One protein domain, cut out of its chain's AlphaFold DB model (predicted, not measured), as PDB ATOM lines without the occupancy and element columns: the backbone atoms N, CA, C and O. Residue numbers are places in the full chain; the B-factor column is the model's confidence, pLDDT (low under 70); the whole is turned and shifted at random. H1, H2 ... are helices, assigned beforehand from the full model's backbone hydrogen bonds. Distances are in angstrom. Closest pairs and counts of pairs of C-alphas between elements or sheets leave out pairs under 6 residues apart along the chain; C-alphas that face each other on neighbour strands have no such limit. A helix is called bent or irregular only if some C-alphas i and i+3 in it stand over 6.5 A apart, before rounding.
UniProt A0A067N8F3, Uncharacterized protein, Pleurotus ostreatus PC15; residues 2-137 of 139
ATOM      1  N   ALA A   2      -7.303  -1.349 -16.563       74.06
ATOM      2  CA  ALA A   2      -6.869  -1.642 -15.178       74.06
ATOM      3  C   ALA A   2      -7.801  -2.615 -14.420       74.06
ATOM      4  O   ALA A   2      -7.344  -3.586 -13.826       74.06
ATOM      5  N   GLU A   3      -9.117  -2.405 -14.512       79.44
ATOM      6  CA  GLU A   3     -10.121  -3.279 -13.885       79.44
ATOM      7  C   GLU A   3     -10.148  -4.696 -14.494       79.44
ATOM      8  O   GLU A   3     -10.369  -5.679 -13.795       79.44
ATOM      9  N   GLU A   4      -9.900  -4.826 -15.799       80.06
ATOM     10  CA  GLU A   4      -9.864  -6.128 -16.485       80.06
ATOM     11  C   GLU A   4      -8.597  -6.911 -16.147       80.06
ATOM     12  O   GLU A   4      -8.673  -8.119 -15.939       80.06
ATOM     13  N   LYS A   5      -7.456  -6.221 -16.021       81.50
ATOM     14  CA  LYS A   5      -6.205  -6.811 -15.532       81.50
ATOM     15  C   LYS A   5      -6.383  -7.351 -14.120       81.50
ATOM     16  O   LYS A   5      -6.114  -8.523 -13.898       81.50
ATOM     17  N   LYS A   6      -6.964  -6.558 -13.213       85.50
ATOM     18  CA  LYS A   6      -7.272  -7.000 -11.847       85.50
ATOM     19  C   LYS A   6      -8.190  -8.226 -11.820       85.50
ATOM     20  O   LYS A   6      -7.944  -9.174 -11.078       85.50
ATOM     21  N   LYS A   7      -9.244  -8.243 -12.645       87.06
ATOM     22  CA  LYS A   7     -10.119  -9.420 -12.789       87.06
ATOM     23  C   LYS A   7      -9.351 -10.645 -13.280       87.06
ATOM     24  O   LYS A   7      -9.583 -11.739 -12.772       87.06
ATOM     25  N   PHE A   8      -8.435 -10.464 -14.230       88.38
ATOM     26  CA  PHE A   8      -7.593 -11.544 -14.726       88.38
ATOM     27  C   PHE A   8      -6.631 -12.061 -13.645       88.38
ATOM     28  O   PHE A   8      -6.633 -13.266 -13.395       88.38
ATOM     29  N   SER A   9      -5.925 -11.180 -12.923       90.38
ATOM     30  CA  SER A   9      -5.074 -11.543 -11.776       90.38
ATOM     31  C   SER A   9      -5.836 -12.409 -10.769       90.38
ATOM     32  O   SER A   9      -5.369 -13.472 -10.366       90.38
ATOM     33  N   LEU A  10      -7.056 -11.996 -10.409       91.69
ATOM     34  CA  LEU A  10      -7.909 -12.744  -9.484       91.69
ATOM     35  C   LEU A  10      -8.356 -14.095 -10.047       91.69
ATOM     36  O   LEU A  10      -8.393 -15.073  -9.303       91.69
ATOM     37  N   SER A  11      -8.671 -14.174 -11.343       90.81
ATOM     38  CA  SER A  11      -9.112 -15.429 -11.966       90.81
ATOM     39  C   SER A  11      -8.035 -16.513 -11.998       90.81
ATOM     40  O   SER A  11      -8.377 -17.691 -11.969       90.81
ATOM     41  N   ILE A  12      -6.751 -16.135 -12.017       94.25
ATOM     42  CA  ILE A  12      -5.636 -17.092 -12.055       94.25
ATOM     43  C   ILE A  12      -4.980 -17.316 -10.686       94.25
ATOM     44  O   ILE A  12      -4.045 -18.110 -10.564       94.25
ATOM     45  N   LEU A  13      -5.469 -16.639  -9.643       95.44
ATOM     46  CA  LEU A  13      -4.845 -16.624  -8.321       95.44
ATOM     47  C   LEU A  13      -4.778 -18.015  -7.669       95.44
ATOM     48  O   LEU A  13      -3.804 -18.331  -6.985       95.44
ATOM     49  N   SER A  14      -5.780 -18.868  -7.900       96.25
ATOM     50  CA  SER A  14      -5.793 -20.249  -7.396       96.25
ATOM     51  C   SER A  14      -4.655 -21.090  -7.985       96.25
ATOM     52  O   SER A  14      -4.010 -21.855  -7.264       96.25
ATOM     53  N   TRP A  15      -4.356 -20.928  -9.277       96.50
ATOM     54  CA  TRP A  15      -3.232 -21.600  -9.930       96.50
ATOM     55  C   TRP A  15      -1.884 -20.977  -9.573       96.50
ATOM     56  O   TRP A  15      -0.909 -21.711  -9.434       96.50
ATOM     57  N   TYR A  16      -1.829 -19.664  -9.334       96.00
ATOM     58  CA  TYR A  16      -0.625 -19.024  -8.797       96.00
ATOM     59  C   TYR A  16      -0.259 -19.592  -7.416       96.00
ATOM     60  O   TYR A  16       0.893 -19.950  -7.177       96.00
ATOM     61  N   ARG A  17      -1.247 -19.772  -6.525       95.50
ATOM     62  CA  ARG A  17      -1.051 -20.434  -5.221       95.50
ATOM     63  C   ARG A  17      -0.585 -21.883  -5.368       95.50
ATOM     64  O   ARG A  17       0.349 -22.284  -4.682       95.50
ATOM     65  N   TYR A  18      -1.155 -22.640  -6.306       96.44
ATOM     66  CA  TYR A  18      -0.657 -23.982  -6.626       96.44
ATOM     67  C   TYR A  18       0.811 -23.949  -7.088       96.44
ATOM     68  O   TYR A  18       1.620 -24.753  -6.628       96.44
ATOM     69  N   ALA A  19       1.181 -23.018  -7.972       96.12
ATOM     70  CA  ALA A  19       2.549 -22.889  -8.464       96.12
ATOM     71  C   ALA A  19       3.533 -22.501  -7.345       96.12
ATOM     72  O   ALA A  19       4.641 -23.035  -7.305       96.12
ATOM     73  N   LEU A  20       3.121 -21.640  -6.407       94.69
ATOM     74  CA  LEU A  20       3.875 -21.321  -5.190       94.69
ATOM     75  C   LEU A  20       4.139 -22.574  -4.344       94.69
ATOM     76  O   LEU A  20       5.289 -22.852  -4.005       94.69
ATOM     77  N   GLU A  21       3.093 -23.346  -4.040       95.56
ATOM     78  CA  GLU A  21       3.183 -24.565  -3.220       95.56
ATOM     79  C   GLU A  21       4.049 -25.657  -3.864       95.56
ATOM     80  O   GLU A  21       4.682 -26.441  -3.160       95.56
ATOM     81  N   ASN A  22       4.110 -25.689  -5.198       96.38
ATOM     82  CA  ASN A  22       4.845 -26.695  -5.966       96.38
ATOM     83  C   ASN A  22       6.192 -26.201  -6.520       96.38
ATOM     84  O   ASN A  22       6.811 -26.915  -7.306       96.38
ATOM     85  N   HIS A  23       6.658 -25.007  -6.132       95.88
ATOM     86  CA  HIS A  23       7.912 -24.402  -6.614       95.88
ATOM     87  C   HIS A  23       7.994 -24.251  -8.150       95.88
ATOM     88  O   HIS A  23       9.043 -24.457  -8.752       95.88
ATOM     89  N   GLN A  24       6.878 -23.893  -8.788       95.81
ATOM     90  CA  GLN A  24       6.716 -23.754 -10.247       95.81
ATOM     91  C   GLN A  24       6.421 -22.308 -10.678       95.81
ATOM     92  O   GLN A  24       5.828 -22.084 -11.730       95.81
ATOM     93  N   ILE A  25       6.776 -21.325  -9.847       93.62
ATOM     94  CA  ILE A  25       6.414 -19.914 -10.055       93.62
ATOM     95  C   ILE A  25       6.970 -19.395 -11.384       93.62
ATOM     96  O   ILE A  25       6.220 -18.793 -12.141       93.62
ATOM     97  N   ASP A  26       8.238 -19.668 -11.694       91.94
ATOM     98  CA  ASP A  26       8.885 -19.145 -12.904       91.94
ATOM     99  C   ASP A  26       8.203 -19.664 -14.182       91.94
ATOM    100  O   ASP A  26       7.861 -18.883 -15.070       91.94
ATOM    101  N   ASP A  27       7.921 -20.970 -14.241       92.69
ATOM    102  CA  ASP A  27       7.197 -21.596 -15.356       92.69
ATOM    103  C   ASP A  27       5.774 -21.033 -15.486       92.69
ATOM    104  O   ASP A  27       5.284 -20.786 -16.591       92.69
ATOM    105  N   PHE A  28       5.106 -20.825 -14.349       94.75
ATOM    106  CA  PHE A  28       3.765 -20.257 -14.299       94.75
ATOM    107  C   PHE A  28       3.752 -18.819 -14.826       94.75
ATOM    108  O   PHE A  28       2.940 -18.489 -15.689       94.75
ATOM    109  N   LEU A  29       4.666 -17.968 -14.352       92.94
ATOM    110  CA  LEU A  29       4.766 -16.571 -14.778       92.94
ATOM    111  C   LEU A  29       5.128 -16.465 -16.263       92.94
ATOM    112  O   LEU A  29       4.540 -15.652 -16.975       92.94
ATOM    113  N   ALA A  30       6.001 -17.343 -16.767       90.50
ATOM    114  CA  ALA A  30       6.314 -17.419 -18.190       90.50
ATOM    115  C   ALA A  30       5.076 -17.750 -19.048       90.50
ATOM    116  O   ALA A  30       4.864 -17.121 -20.086       90.50
ATOM    117  N   ALA A  31       4.234 -18.694 -18.615       90.38
ATOM    118  CA  ALA A  31       2.992 -19.021 -19.318       90.38
ATOM    119  C   ALA A  31       1.977 -17.869 -19.255       90.38
ATOM    120  O   ALA A  31       1.390 -17.489 -20.269       90.38
ATOM    121  N   VAL A  32       1.805 -17.270 -18.077       91.38
ATOM    122  CA  VAL A  32       0.869 -16.165 -17.860       91.38
ATOM    123  C   VAL A  32       1.272 -14.916 -18.636       91.38
ATOM    124  O   VAL A  32       0.395 -14.239 -19.169       91.38
ATOM    125  N   ARG A  33       2.570 -14.643 -18.789       89.56
ATOM    126  CA  ARG A  33       3.070 -13.542 -19.617       89.56
ATOM    127  C   ARG A  33       2.517 -13.580 -21.037       89.56
ATOM    128  O   ARG A  33       2.047 -12.560 -21.532       89.56
ATOM    129  N   VAL A  34       2.499 -14.756 -21.665       86.69
ATOM    130  CA  VAL A  34       1.928 -14.930 -23.013       86.69
ATOM    131  C   VAL A  34       0.445 -14.546 -23.034       86.69
ATOM    132  O   VAL A  34      -0.016 -13.904 -23.974       86.69
ATOM    133  N   LEU A  35      -0.302 -14.892 -21.982       88.06
ATOM    134  CA  LEU A  35      -1.723 -14.554 -21.864       88.06
ATOM    135  C   LEU A  35      -1.943 -13.058 -21.617       88.06
ATOM    136  O   LEU A  35      -2.865 -12.477 -22.186       88.06
ATOM    137  N   VAL A  36      -1.114 -12.423 -20.784       87.19
ATOM    138  CA  VAL A  36      -1.182 -10.980 -20.507       87.19
ATOM    139  C   VAL A  36      -0.885 -10.180 -21.773       87.19
ATOM    140  O   VAL A  36      -1.634  -9.256 -22.079       87.19
ATOM    141  N   GLU A  37       0.151 -10.550 -22.529       84.56
ATOM    142  CA  GLU A  37       0.500  -9.889 -23.791       84.56
ATOM    143  C   GLU A  37      -0.620 -10.026 -24.838       84.56
ATOM    144  O   GLU A  37      -0.948  -9.051 -25.512       84.56
ATOM    145  N   ASP A  38      -1.262 -11.196 -24.932       83.75
ATOM    146  CA  ASP A  38      -2.393 -11.419 -25.843       83.75
ATOM    147  C   ASP A  38      -3.665 -10.664 -25.417       83.75
ATOM    148  O   ASP A  38      -4.398 -10.127 -26.250       83.75
ATOM    149  N   ARG A  39      -3.938 -10.600 -24.108       82.31
ATOM    150  CA  ARG A  39      -5.127  -9.936 -23.547       82.31
ATOM    151  C   ARG A  39      -4.980  -8.421 -23.449       82.31
ATOM    152  O   ARG A  39      -5.987  -7.721 -23.470       82.31
ATOM    153  N   PHE A  40      -3.766  -7.903 -23.299       82.12
ATOM    154  CA  PHE A  40      -3.520  -6.486 -23.028       82.12
ATOM    155  C   PHE A  40      -2.332  -5.939 -23.837       82.12
ATOM    156  O   PHE A  40      -1.390  -5.407 -23.241       82.12
ATOM    157  N   PRO A  41      -2.364  -6.030 -25.179       79.69
ATOM    158  CA  PRO A  41      -1.266  -5.543 -26.002       79.69
ATOM    159  C   PRO A  41      -1.096  -4.018 -25.851       79.69
ATOM    160  O   PRO A  41      -2.096  -3.297 -25.738       79.69
ATOM    161  N   PRO A  42       0.142  -3.490 -25.896       79.44
ATOM    162  CA  PRO A  42       0.395  -2.054 -25.960       79.44
ATOM    163  C   PRO A  42      -0.088  -1.490 -27.306       79.44
ATOM    164  O   PRO A  42       0.639  -1.473 -28.302       79.44
ATOM    165  N   LEU A  43      -1.351  -1.065 -27.362       77.31
ATOM    166  CA  LEU A  43      -1.953  -0.523 -28.581       77.31
ATOM    167  C   LEU A  43      -1.225   0.750 -29.033       77.31
ATOM    168  O   LEU A  43      -0.881   1.609 -28.225       77.31
ATOM    169  N   GLY A  44      -1.038   0.888 -30.347       76.38
ATOM    170  CA  GLY A  44      -0.402   2.063 -30.950       76.38
ATOM    171  C   GLY A  44       1.128   2.041 -30.958       76.38
ATOM    172  O   GLY A  44       1.727   3.002 -31.434       76.38
ATOM    173  N   LEU A  45       1.755   0.958 -30.489       77.19
ATOM    174  CA  LEU A  45       3.200   0.748 -30.566       77.19
ATOM    175  C   LEU A  45       3.538  -0.390 -31.533       77.19
ATOM    176  O   LEU A  45       2.872  -1.424 -31.567       77.19
ATOM    177  N   GLU A  46       4.605  -0.217 -32.311       79.56
ATOM    178  CA  GLU A  46       5.100  -1.271 -33.193       79.56
ATOM    179  C   GLU A  46       5.881  -2.329 -32.391       79.56
ATOM    180  O   GLU A  46       6.841  -1.964 -31.702       79.56
ATOM    181  N   PRO A  47       5.574  -3.637 -32.530       76.06
ATOM    182  CA  PRO A  47       6.196  -4.708 -31.738       76.06
ATOM    183  C   PRO A  47       7.728  -4.782 -31.793       76.06
ATOM    184  O   PRO A  47       8.362  -5.322 -30.892       76.06
ATOM    185  N   LYS A  48       8.334  -4.254 -32.862       79.50
ATOM    186  CA  LYS A  48       9.789  -4.275 -33.081       79.50
ATOM    187  C   LYS A  48      10.532  -3.133 -32.386       79.50
ATOM    188  O   LYS A  48      11.754  -3.070 -32.471       79.50
ATOM    189  N   THR A  49       9.817  -2.204 -31.759       84.81
ATOM    190  CA  THR A  49      10.422  -1.032 -31.121       84.81
ATOM    191  C   THR A  49      10.874  -1.346 -29.698       84.81
ATOM    192  O   THR A  49      10.231  -2.103 -28.970       84.81
ATOM    193  N   GLU A  50      11.960  -0.711 -29.259       89.94
ATOM    194  CA  GLU A  50      12.387  -0.786 -27.857       89.94
ATOM    195  C   GLU A  50      11.328  -0.240 -26.892       89.94
ATOM    196  O   GLU A  50      11.253  -0.669 -25.743       89.94
ATOM    197  N   GLU A  51      10.525   0.730 -27.335       87.06
ATOM    198  CA  GLU A  51       9.436   1.307 -26.546       87.06
ATOM    199  C   GLU A  51       8.337   0.277 -26.280       87.06
ATOM    200  O   GLU A  51       7.887   0.143 -25.141       87.06
ATOM    201  N   TYR A  52       7.968  -0.514 -27.294       85.31
ATOM    202  CA  TYR A  52       7.061  -1.644 -27.125       85.31
ATOM    203  C   TYR A  52       7.616  -2.644 -26.108       85.31
ATOM    204  O   TYR A  52       6.933  -2.987 -25.147       85.31
ATOM    205  N   GLN A  53       8.878  -3.059 -26.268       82.62
ATOM    206  CA  GLN A  53       9.515  -4.023 -25.365       82.62
ATOM    207  C   GLN A  53       9.559  -3.521 -23.916       82.62
ATOM    208  O   GLN A  53       9.216  -4.261 -22.995       82.62
ATOM    209  N   ARG A  54       9.928  -2.252 -23.704       88.50
ATOM    210  CA  ARG A  54       9.937  -1.625 -22.375       88.50
ATOM    211  C   ARG A  54       8.544  -1.546 -21.762       88.50
ATOM    212  O   ARG A  54       8.396  -1.807 -20.573       88.50
ATOM    213  N   THR A  55       7.536  -1.213 -22.566       85.56
ATOM    214  CA  THR A  55       6.144  -1.127 -22.106       85.56
ATOM    215  C   THR A  55       5.624  -2.498 -21.693       85.56
ATOM    216  O   THR A  55       5.060  -2.628 -20.612       85.56
ATOM    217  N   VAL A  56       5.875  -3.535 -22.499       84.75
ATOM    218  CA  VAL A  56       5.515  -4.919 -22.162       84.75
ATOM    219  C   VAL A  56       6.167  -5.358 -20.853       84.75
ATOM    220  O   VAL A  56       5.479  -5.890 -19.990       84.75
ATOM    221  N   LEU A  57       7.469  -5.109 -20.678       86.75
ATOM    222  CA  LEU A  57       8.173  -5.471 -19.444       86.75
ATOM    223  C   LEU A  57       7.582  -4.767 -18.218       86.75
ATOM    224  O   LEU A  57       7.265  -5.429 -17.238       86.75
ATOM    225  N   ALA A  58       7.358  -3.452 -18.291       89.19
ATOM    226  CA  ALA A  58       6.778  -2.699 -17.181       89.19
ATOM    227  C   ALA A  58       5.356  -3.172 -16.825       89.19
ATOM    228  O   ALA A  58       4.983  -3.214 -15.652       89.19
ATOM    229  N   GLU A  59       4.560  -3.533 -17.831       86.44
ATOM    230  CA  GLU A  59       3.213  -4.072 -17.638       86.44
ATOM    231  C   GLU A  59       3.232  -5.471 -17.017       86.44
ATOM    232  O   GLU A  59       2.393  -5.777 -16.167       86.44
ATOM    233  N   MET A  60       4.207  -6.300 -17.392       87.38
ATOM    234  CA  MET A  60       4.416  -7.605 -16.773       87.38
ATOM    235  C   MET A  60       4.846  -7.480 -15.316       87.38
ATOM    236  O   MET A  60       4.214  -8.091 -14.458       87.38
ATOM    237  N   ASP A  61       5.827  -6.628 -15.014       90.56
ATOM    238  CA  ASP A  61       6.285  -6.386 -13.641       90.56
ATOM    239  C   ASP A  61       5.128  -5.910 -12.744       90.56
ATOM    240  O   ASP A  61       4.958  -6.369 -11.610       90.56
ATOM    241  N   ALA A  62       4.286  -5.008 -13.261       90.00
ATOM    242  CA  ALA A  62       3.111  -4.521 -12.547       90.00
ATOM    243  C   ALA A  62       2.078  -5.633 -12.297       90.00
ATOM    244  O   ALA A  62       1.495  -5.704 -11.213       90.00
ATOM    245  N   PHE A  63       1.856  -6.502 -13.284       90.31
ATOM    246  CA  PHE A  63       0.929  -7.624 -13.173       90.31
ATOM    247  C   PHE A  63       1.412  -8.683 -12.170       90.31
ATOM    248  O   PHE A  63       0.640  -9.138 -11.325       90.31
ATOM    249  N   GLU A  64       2.694  -9.043 -12.213       91.56
ATOM    250  CA  GLU A  64       3.306  -9.971 -11.256       91.56
ATOM    251  C   GLU A  64       3.216  -9.443  -9.822       91.56
ATOM    252  O   GLU A  64       2.854 -10.174  -8.894       91.56
ATOM    253  N   PHE A  65       3.473  -8.145  -9.641       91.44
ATOM    254  CA  PHE A  65       3.328  -7.494  -8.348       91.44
ATOM    255  C   PHE A  65       1.876  -7.524  -7.841       91.44
ATOM    256  O   PHE A  65       1.641  -7.828  -6.669       91.44
ATOM    257  N   ASP A  66       0.895  -7.267  -8.710       90.94
ATOM    258  CA  ASP A  66      -0.532  -7.338  -8.371       90.94
ATOM    259  C   ASP A  66      -0.972  -8.757  -7.975       90.94
ATOM    260  O   ASP A  66      -1.710  -8.926  -7.001       90.94
ATOM    261  N   LEU A  67      -0.472  -9.793  -8.658       91.75
ATOM    262  CA  LEU A  67      -0.688 -11.195  -8.280       91.75
ATOM    263  C   LEU A  67      -0.121 -11.509  -6.895       91.75
ATOM    264  O   LEU A  67      -0.811 -12.100  -6.058       91.75
ATOM    265  N   MET A  68       1.121 -11.097  -6.637       91.62
ATOM    266  CA  MET A  68       1.781 -11.312  -5.352       91.62
ATOM    267  C   MET A  68       1.018 -10.618  -4.218       91.62
ATOM    268  O   MET A  68       0.742 -11.238  -3.188       91.62
ATOM    269  N   LEU A  69       0.621  -9.355  -4.410       91.56
ATOM    270  CA  LEU A  69      -0.201  -8.628  -3.443       91.56
ATOM    271  C   LEU A  69      -1.561  -9.295  -3.246       91.56
ATOM    272  O   LEU A  69      -1.995  -9.486  -2.110       91.56
ATOM    273  N   SER A  70      -2.216  -9.700  -4.334       91.25
ATOM    274  CA  SER A  70      -3.502 -10.394  -4.287       91.25
ATOM    275  C   SER A  70      -3.413 -11.709  -3.521       91.25
ATOM    276  O   SER A  70      -4.356 -12.056  -2.814       91.25
ATOM    277  N   CYS A  71      -2.277 -12.407  -3.589       89.00
ATOM    278  CA  CYS A  71      -2.044 -13.647  -2.857       89.00
ATOM    279  C   CYS A  71      -2.080 -13.460  -1.337       89.00
ATOM    280  O   CYS A  71      -2.588 -14.342  -0.642       89.00
ATOM    281  N   ILE A  72      -1.596 -12.323  -0.835       90.12
ATOM    282  CA  ILE A  72      -1.536 -12.009   0.603       90.12
ATOM    283  C   ILE A  72      -2.668 -11.087   1.079       90.12
ATOM    284  O   ILE A  72      -2.781 -10.816   2.275       90.12
ATOM    285  N   HIS A  73      -3.508 -10.591   0.167       92.06
ATOM    286  CA  HIS A  73      -4.570  -9.649   0.499       92.06
ATOM    287  C   HIS A  73      -5.693 -10.327   1.315       92.06
ATOM    288  O   HIS A  73      -6.195 -11.377   0.897       92.06
ATOM    289  N   PRO A  74      -6.155  -9.733   2.436       90.50
ATOM    290  CA  PRO A  74      -7.181 -10.336   3.294       90.50
ATOM    291  C   PRO A  74      -8.486 -10.689   2.569       90.50
ATOM    292  O   PRO A  74      -9.073 -11.732   2.851       90.50
ATOM    293  N   ASP A  75      -8.908  -9.860   1.612       92.50
ATOM    294  CA  ASP A  75     -10.157 -10.067   0.863       92.50
ATOM    295  C   ASP A  75     -10.098 -11.267  -0.094       92.50
ATOM    296  O   ASP A  75     -11.130 -11.755  -0.541       92.50
ATOM    297  N   HIS A  76      -8.902 -11.766  -0.411       91.19
ATOM    298  CA  HIS A  76      -8.702 -12.882  -1.341       91.19
ATOM    299  C   HIS A  76      -8.273 -14.163  -0.614       91.19
ATOM    300  O   HIS A  76      -7.837 -15.136  -1.235       91.19
ATOM    301  N   ARG A  77      -8.370 -14.191   0.720       86.06
ATOM    302  CA  ARG A  77      -7.995 -15.357   1.534       86.06
ATOM    303  C   ARG A  77      -8.793 -16.612   1.162       86.06
ATOM    304  O   ARG A  77      -8.229 -17.700   1.189       86.06
ATOM    305  N   ASP A  78     -10.048 -16.435   0.747       90.38
ATOM    306  CA  ASP A  78     -10.984 -17.521   0.440       90.38
ATOM    307  C   ASP A  78     -10.693 -18.198  -0.919       90.38
ATOM    308  O   ASP A  78     -11.205 -19.281  -1.195       90.38
ATOM    309  N   ILE A  79      -9.839 -17.602  -1.764       91.06
ATOM    310  CA  ILE A  79      -9.422 -18.184  -3.051       91.06
ATOM    311  C   ILE A  79      -8.316 -19.212  -2.802       91.06
ATOM    312  O   ILE A  79      -7.130 -18.895  -2.829       91.06
ATOM    313  N   VAL A  80      -8.679 -20.455  -2.514       91.56
ATOM    314  CA  VAL A  80      -7.711 -21.525  -2.212       91.56
ATOM    315  C   VAL A  80      -6.865 -21.936  -3.425       91.56
ATOM    316  O   VAL A  80      -7.227 -21.666  -4.573       91.56
ATOM    317  N   ALA A  81      -5.729 -22.592  -3.165       93.25
ATOM    318  CA  ALA A  81      -4.911 -23.191  -4.214       93.25
ATOM    319  C   ALA A  81      -5.735 -24.193  -5.036       93.25
ATOM    320  O   ALA A  81      -6.537 -24.959  -4.492       93.25
ATOM    321  N   SER A  82      -5.540 -24.177  -6.354       94.00
ATOM    322  CA  SER A  82      -6.131 -25.173  -7.245       94.00
ATOM    323  C   SER A  82      -5.628 -26.570  -6.879       94.00
ATOM    324  O   SER A  82      -4.457 -26.744  -6.564       94.00
ATOM    325  N   THR A  83      -6.482 -27.589  -6.969       93.69
ATOM    326  CA  THR A  83      -6.054 -28.996  -6.846       93.69
ATOM    327  C   THR A  83      -5.575 -29.586  -8.174       93.69
ATOM    328  O   THR A  83      -5.131 -30.730  -8.217       93.69
ATOM    329  N   THR A  84      -5.728 -28.847  -9.273       92.19
ATOM    330  CA  THR A  84      -5.363 -29.261 -10.629       92.19
ATOM    331  C   THR A  84      -4.186 -28.456 -11.162       92.19
ATOM    332  O   THR A  84      -4.085 -27.249 -10.918       92.19
ATOM    333  N   ASP A  85      -3.334 -29.141 -11.932       91.25
ATOM    334  CA  ASP A  85      -2.229 -28.537 -12.677       91.25
ATOM    335  C   ASP A  85      -2.760 -27.450 -13.626       91.25
ATOM    336  O   ASP A  85      -3.795 -27.612 -14.279       91.25
ATOM    337  N   TRP A  86      -2.042 -26.335 -13.684       93.50
ATOM    338  CA  TRP A  86      -2.363 -25.170 -14.495       93.50
ATOM    339  C   TRP A  86      -1.918 -25.317 -15.950       93.50
ATOM    340  O   TRP A  86      -2.521 -24.711 -16.829       93.50
ATOM    341  N   ARG A  87      -0.895 -26.130 -16.238       93.06
ATOM    342  CA  ARG A  87      -0.319 -26.267 -17.588       93.06
ATOM    343  C   ARG A  87      -1.333 -26.580 -18.692       93.06
ATOM    344  O   ARG A  87      -1.226 -25.967 -19.750       93.06
ATOM    345  N   PRO A  88      -2.306 -27.496 -18.508       89.19
ATOM    346  CA  PRO A  88      -3.275 -27.779 -19.563       89.19
ATOM    347  C   PRO A  88      -4.311 -26.663 -19.757       89.19
ATOM    348  O   PRO A  88      -4.924 -26.606 -20.817       89.19
ATOM    349  N   VAL A  89      -4.524 -25.796 -18.761       85.94
ATOM    350  CA  VAL A  89      -5.603 -24.790 -18.769       85.94
ATOM    351  C   VAL A  89      -5.105 -23.377 -19.059       85.94
ATOM    352  O   VAL A  89      -5.780 -22.625 -19.752       85.94
ATOM    353  N   LEU A  90      -3.904 -23.017 -18.605       87.44
ATOM    354  CA  LEU A  90      -3.274 -21.726 -18.886       87.44
ATOM    355  C   LEU A  90      -2.463 -21.795 -20.179       87.44
ATOM    356  O   LEU A  90      -1.261 -21.533 -20.209       87.44
ATOM    357  N   THR A  91      -3.142 -22.170 -21.260       87.94
ATOM    358  CA  THR A  91      -2.603 -22.119 -22.620       87.94
ATOM    359  C   THR A  91      -3.299 -21.019 -23.404       87.94
ATOM    360  O   THR A  91      -4.456 -20.698 -23.142       87.94
ATOM    361  N   LEU A  92      -2.619 -20.465 -24.411       84.75
ATOM    362  CA  LEU A  92      -3.212 -19.444 -25.277       84.75
ATOM    363  C   LEU A  92      -4.490 -19.950 -25.968       84.75
ATOM    364  O   LEU A  92      -5.455 -19.205 -26.119       84.75
ATOM    365  N   THR A  93      -4.506 -21.226 -26.362       84.81
ATOM    366  CA  THR A  93      -5.644 -21.866 -27.028       84.81
ATOM    367  C   THR A  93      -6.861 -21.953 -26.116       84.81
ATOM    368  O   THR A  93      -7.936 -21.494 -26.503       84.81
ATOM    369  N   GLU A  94      -6.704 -22.500 -24.907       86.81
ATOM    370  CA  GLU A  94      -7.819 -22.619 -23.961       86.81
ATOM    371  C   GLU A  94      -8.287 -21.244 -23.475       86.81
ATOM    372  O   GLU A  94      -9.489 -20.996 -23.396       86.81
ATOM    373  N   ASP A  95      -7.364 -20.306 -23.262       86.88
ATOM    374  CA  ASP A  95      -7.683 -18.933 -22.882       86.88
ATOM    375  C   ASP A  95      -8.529 -18.208 -23.944       86.88
ATOM    376  O   ASP A  95      -9.574 -17.622 -23.637       86.88
ATOM    377  N   ARG A  96      -8.108 -18.265 -25.216       85.19
ATOM    378  CA  ARG A  96      -8.852 -17.674 -26.339       85.19
ATOM    379  C   ARG A  96     -10.205 -18.359 -26.528       85.19
ATOM    380  O   ARG A  96     -11.195 -17.672 -26.780       85.19
ATOM    381  N   LYS A  97     -10.266 -19.686 -26.383       84.38
ATOM    382  CA  LYS A  97     -11.513 -20.458 -26.457       84.38
ATOM    383  C   LYS A  97     -12.493 -20.037 -25.362       84.38
ATOM    384  O   LYS A  97     -13.624 -19.686 -25.684       84.38
ATOM    385  N   GLN A  98     -12.054 -19.972 -24.105       83.19
ATOM    386  CA  GLN A  98     -12.890 -19.514 -22.994       83.19
ATOM    387  C   GLN A  98     -13.414 -18.095 -23.245       83.19
ATOM    388  O   GLN A  98     -14.611 -17.837 -23.118       83.19
ATOM    389  N   ARG A  99     -12.543 -17.161 -23.651       81.94
ATOM    390  CA  ARG A  99     -12.969 -15.785 -23.959       81.94
ATOM    391  C   ARG A  99     -13.989 -15.726 -25.092       81.94
ATOM    392  O   ARG A  99     -14.857 -14.853 -25.073       81.94
ATOM    393  N   ARG A 100     -13.897 -16.629 -26.071       80.31
ATOM    394  CA  ARG A 100     -14.872 -16.729 -27.161       80.31
ATOM    395  C   ARG A 100     -16.217 -17.195 -26.647       80.31
ATOM    396  O   ARG A 100     -17.211 -16.536 -26.927       80.31
ATOM    397  N   GLU A 101     -16.238 -18.268 -25.868       82.62
ATOM    398  CA  GLU A 101     -17.461 -18.782 -25.250       82.62
ATOM    399  C   GLU A 101     -18.133 -17.699 -24.387       82.62
ATOM    400  O   GLU A 101     -19.341 -17.487 -24.478       82.62
ATOM    401  N   GLU A 102     -17.354 -16.932 -23.615       80.31
ATOM    402  CA  GLU A 102     -17.860 -15.795 -22.836       80.31
ATOM    403  C   GLU A 102     -18.425 -14.663 -23.711       80.31
ATOM    404  O   GLU A 102     -19.414 -14.028 -23.334       80.31
ATOM    405  N   TRP A 103     -17.807 -14.382 -24.861       77.31
ATOM    406  CA  TRP A 103     -18.274 -13.369 -25.812       77.31
ATOM    407  C   TRP A 103     -19.559 -13.809 -26.530       77.31
ATOM    408  O   TRP A 103     -20.520 -13.038 -26.596       77.31
ATOM    409  N   GLU A 104     -19.619 -15.060 -26.988       80.81
ATOM    410  CA  GLU A 104     -20.806 -15.662 -27.605       80.81
ATOM    411  C   GLU A 104     -21.979 -15.704 -26.615       80.81
ATOM    412  O   GLU A 104     -23.092 -15.292 -26.950       80.81
ATOM    413  N   ALA A 105     -21.729 -16.090 -25.358       80.75
ATOM    414  CA  ALA A 105     -22.744 -16.130 -24.304       80.75
ATOM    415  C   ALA A 105     -23.340 -14.750 -23.969       80.75
ATOM    416  O   ALA A 105     -24.476 -14.661 -23.501       80.75
ATOM    417  N   ARG A 106     -22.603 -13.660 -24.223       76.81
ATOM    418  CA  ARG A 106     -23.079 -12.274 -24.047       76.81
ATOM    419  C   ARG A 106     -23.850 -11.739 -25.260       76.81
ATOM    420  O   ARG A 106     -24.214 -10.565 -25.273       76.81
ATOM    421  N   GLY A 107     -24.130 -12.594 -26.242       74.56
ATOM    422  CA  GLY A 107     -24.954 -12.295 -27.410       74.56
ATOM    423  C   GLY A 107     -24.172 -12.037 -28.695       74.56
ATOM    424  O   GLY A 107     -24.812 -11.828 -29.721       74.56
ATOM    425  N   GLY A 108     -22.831 -12.080 -28.659       66.12
ATOM    426  CA  GLY A 108     -21.981 -11.707 -29.792       66.12
ATOM    427  C   GLY A 108     -22.130 -10.221 -30.163       66.12
ATOM    428  O   GLY A 108     -23.214  -9.646 -30.173       66.12
ATOM    429  N   GLY A 109     -21.031  -9.534 -30.449       63.94
ATOM    430  CA  GLY A 109     -21.057  -8.097 -30.753       63.94
ATOM    431  C   GLY A 109     -19.756  -7.631 -31.385       63.94
ATOM    432  O   GLY A 109     -18.855  -8.439 -31.562       63.94
ATOM    433  N   ILE A 110     -19.624  -6.343 -31.717       59.19
ATOM    434  CA  ILE A 110     -18.336  -5.826 -32.205       59.19
ATOM    435  C   ILE A 110     -17.301  -6.059 -31.093       59.19
ATOM    436  O   ILE A 110     -17.479  -5.516 -30.001       59.19
ATOM    437  N   PRO A 111     -16.270  -6.888 -31.320       58.03
ATOM    438  CA  PRO A 111     -15.241  -7.112 -30.319       58.03
ATOM    439  C   PRO A 111     -14.524  -5.795 -30.011       58.03
ATOM    440  O   PRO A 111     -14.251  -5.003 -30.910       58.03
ATOM    441  N   HIS A 112     -14.211  -5.559 -28.742       53.19
ATOM    442  CA  HIS A 112     -13.369  -4.440 -28.326       53.19
ATOM    443  C   HIS A 112     -11.926  -4.910 -28.141       53.19
ATOM    444  O   HIS A 112     -11.697  -5.902 -27.452       53.19
ATOM    445  N   ASP A 113     -10.968  -4.197 -28.740       53.75
ATOM    446  CA  ASP A 113      -9.512  -4.324 -28.569       53.75
ATOM    447  C   ASP A 113      -8.987  -5.777 -28.487       53.75
ATOM    448  O   ASP A 113      -8.717  -6.417 -29.501       53.75
ATOM    449  N   HIS A 114      -8.899  -6.332 -27.277       54.53
ATOM    450  CA  HIS A 114      -8.422  -7.684 -26.961       54.53
ATOM    451  C   HIS A 114      -9.344  -8.826 -27.430       54.53
ATOM    452  O   HIS A 114      -8.973 -10.001 -27.396       54.53
ATOM    453  N   GLN A 115     -10.571  -8.500 -27.840       53.28
ATOM    454  CA  GLN A 115     -11.564  -9.453 -28.326       53.28
ATOM    455  C   GLN A 115     -11.471  -9.678 -29.839       53.28
ATOM    456  O   GLN A 115     -12.088 -10.616 -30.328       53.28
ATOM    457  N   PHE A 116     -10.722  -8.863 -30.598       52.94
ATOM    458  CA  PHE A 116     -10.626  -9.033 -32.059       52.94
ATOM    459  C   PHE A 116      -9.966 -10.360 -32.436       52.94
ATOM    460  O   PHE A 116     -10.477 -11.079 -33.290       52.94
ATOM    461  N   ILE A 117      -8.892 -10.721 -31.734       57.25
ATOM    462  CA  ILE A 117      -8.230 -12.028 -31.843       57.25
ATOM    463  C   ILE A 117      -9.227 -13.158 -31.536       57.25
ATOM    464  O   ILE A 117      -9.320 -14.159 -32.240       57.25
ATOM    465  N   VAL A 118     -10.038 -12.975 -30.499       53.97
ATOM    466  CA  VAL A 118     -11.002 -13.977 -30.037       53.97
ATOM    467  C   VAL A 118     -12.199 -14.119 -30.982       53.97
ATOM    468  O   VAL A 118     -12.707 -15.224 -31.139       53.97
ATOM    469  N   ALA A 119     -12.642 -13.035 -31.618       50.53
ATOM    470  CA  ALA A 119     -13.824 -12.997 -32.473       50.53
ATOM    471  C   ALA A 119     -13.534 -13.314 -33.950       50.53
ATOM    472  O   ALA A 119     -14.434 -13.781 -34.646       50.53
ATOM    473  N   TYR A 120     -12.306 -13.078 -34.433       50.84
ATOM    474  CA  TYR A 120     -11.976 -13.183 -35.862       50.84
ATOM    475  C   TYR A 120     -10.825 -14.139 -36.210       50.84
ATOM    476  O   TYR A 120     -10.743 -14.556 -37.361       50.84
ATOM    477  N   GLU A 121      -9.966 -14.550 -35.271       51.41
ATOM    478  CA  GLU A 121      -8.904 -15.526 -35.559       51.41
ATOM    479  C   GLU A 121      -9.425 -16.961 -35.326       51.41
ATOM    480  O   GLU A 121      -9.416 -17.491 -34.215       51.41
ATOM    481  N   VAL A 122      -9.949 -17.583 -36.389       45.62
ATOM    482  CA  VAL A 122     -10.069 -19.049 -36.544       45.62
ATOM    483  C   VAL A 122      -9.556 -19.409 -37.922       45.62
ATOM    484  O   VAL A 122     -10.319 -19.755 -38.808       45.62
ATOM    485  N   GLU A 123      -8.264 -19.301 -38.142       38.34
ATOM    486  CA  GLU A 123      -7.649 -20.064 -39.215       38.34
ATOM    487  C   GLU A 123      -6.215 -20.296 -38.773       38.34
ATOM    488  O   GLU A 123      -5.448 -19.353 -38.577       38.34
ATOM    489  N   GLU A 124      -5.868 -21.564 -38.551       46.53
ATOM    490  CA  GLU A 124      -4.482 -21.990 -38.656       46.53
ATOM    491  C   GLU A 124      -3.986 -21.550 -40.035       46.53
ATOM    492  O   GLU A 124      -4.127 -22.254 -41.032       46.53
ATOM    493  N   GLN A 125      -3.378 -20.372 -40.114       35.38
ATOM    494  CA  GLN A 125      -2.280 -20.218 -41.038       35.38
ATOM    495  C   GLN A 125      -1.092 -20.916 -40.385       35.38
ATOM    496  O   GLN A 125      -0.525 -20.424 -39.408       35.38
ATOM    497  N   GLU A 126      -0.676 -22.039 -40.974       39.47
ATOM    498  CA  GLU A 126       0.622 -22.712 -40.785       39.47
ATOM    499  C   GLU A 126       1.840 -21.798 -41.090       39.47
ATOM    500  O   GLU A 126       2.930 -22.246 -41.439       39.47
ATOM    501  N   MET A 127       1.707 -20.484 -40.946       36.81
ATOM    502  CA  MET A 127       2.750 -19.491 -41.134       36.81
ATOM    503  C   MET A 127       2.985 -18.745 -39.825       36.81
ATOM    504  O   MET A 127       2.731 -17.560 -39.677       36.81
ATOM    505  N   SER A 128       3.522 -19.498 -38.871       43.97
ATOM    506  CA  SER A 128       4.616 -19.087 -37.996       43.97
ATOM    507  C   SER A 128       4.637 -17.628 -37.512       43.97
ATOM    508  O   SER A 128       5.660 -16.946 -37.623       43.97
ATOM    509  N   TYR A 129       3.570 -17.190 -36.837       46.41
ATOM    510  CA  TYR A 129       3.671 -16.037 -35.936       46.41
ATOM    511  C   TYR A 129       4.802 -16.267 -34.922       46.41
ATOM    512  O   TYR A 129       5.566 -15.360 -34.631       46.41
ATOM    513  N   TRP A 130       5.021 -17.523 -34.511       46.19
ATOM    514  CA  TRP A 130       6.167 -17.934 -33.703       46.19
ATOM    515  C   TRP A 130       7.533 -17.704 -34.365       46.19
ATOM    516  O   TRP A 130       8.433 -17.274 -33.657       46.19
ATOM    517  N   ARG A 131       7.739 -17.904 -35.681       39.28
ATOM    518  CA  ARG A 131       9.020 -17.520 -36.318       39.28
ATOM    519  C   ARG A 131       9.160 -16.013 -36.394       39.28
ATOM    520  O   ARG A 131      10.258 -15.540 -36.153       39.28
ATOM    521  N   THR A 132       8.103 -15.256 -36.676       44.00
ATOM    522  CA  THR A 132       8.195 -13.787 -36.700       44.00
ATOM    523  C   THR A 132       8.436 -13.219 -35.298       44.00
ATOM    524  O   THR A 132       9.309 -12.371 -35.132       44.00
ATOM    525  N   PHE A 133       7.757 -13.749 -34.283       45.31
ATOM    526  CA  PHE A 133       7.878 -13.339 -32.887       45.31
ATOM    527  C   PHE A 133       9.225 -13.773 -32.290       45.31
ATOM    528  O   PHE A 133       9.977 -12.915 -31.848       45.31
ATOM    529  N   LEU A 134       9.628 -15.049 -32.392       42.53
ATOM    530  CA  LEU A 134      10.939 -15.525 -31.910       42.53
ATOM    531  C   LEU A 134      12.122 -14.958 -32.711       42.53
ATOM    532  O   LEU A 134      13.189 -14.761 -32.136       42.53
ATOM    533  N   SER A 135      11.956 -14.626 -34.000       36.47
ATOM    534  CA  SER A 135      13.008 -13.926 -34.764       36.47
ATOM    535  C   SER A 135      13.277 -12.501 -34.276       36.47
ATOM    536  O   SER A 135      14.299 -11.929 -34.633       36.47
ATOM    537  N   CYS A 136      12.393 -11.932 -33.450       41.44
ATOM    538  CA  CYS A 136      12.627 -10.645 -32.796       41.44
ATOM    539  C   CYS A 136      13.366 -10.781 -31.448       41.44
ATOM    540  O   CYS A 136      13.752  -9.765 -30.880       41.44
ATOM    541  N   PHE A 137      13.577 -12.008 -30.946       44.41
ATOM    542  CA  PHE A 137      14.258 -12.287 -29.671       44.41
ATOM    543  C   PHE A 137      15.571 -13.075 -29.825       44.41
ATOM    544  O   PHE A 137      16.309 -13.213 -28.854       44.41
TER     545      PHE A 137
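What this domain is: This is residues 2 to 137 of the 139 residues of an uncharacterized protein of Pleurotus ostreatus PC15 (UniProt A0A067N8F3). Long H3 crosses bent H1 and H2; crossed H4 and H5 sit at one end of H2; residues 122 to 132 stick out. The printed part has 136 residues and six named helices, H1 to H6: all helix. It is compact, radius of gyration of the C-alphas 15.9 A, spanning 41 by 39 by 27 A.

How they stand to each other: H1, residues 2 to 21, one helix by its hydrogen bonds, is bent into arms H1a and H1b, C-alphas 11 and 14 being 7.4 A apart. H1b and H2, residues 25 to 39, form a hairpin. H3, residues 50 to 72, touches H1a, the closest C-alphas, Ser 9 and Leu 67, 5.6 A apart. H4, residues 92 to 105, only just touches H2, with 3 pairs of C-alphas within 8 A. H5, residues 113 to 120, only just irregular with C-alphas 114 and 117 6.54 A apart, touches H4, about perpendicular at 88 degrees. H2 has 9 of 11 O i to N i+4 pairs within hydrogen-bond range, H5 2 of 4.

Where its parts are: H1a begins at (-6.869, -1.642, -15.178). H3 spans 33.6 A. H6, residues 129 to 134, ends at (10.939, -15.525, -31.910).

The domain as a whole: The printed part has no cut; the H3 to H4 link is long; pLDDT is under 70 at residues 108 to 137.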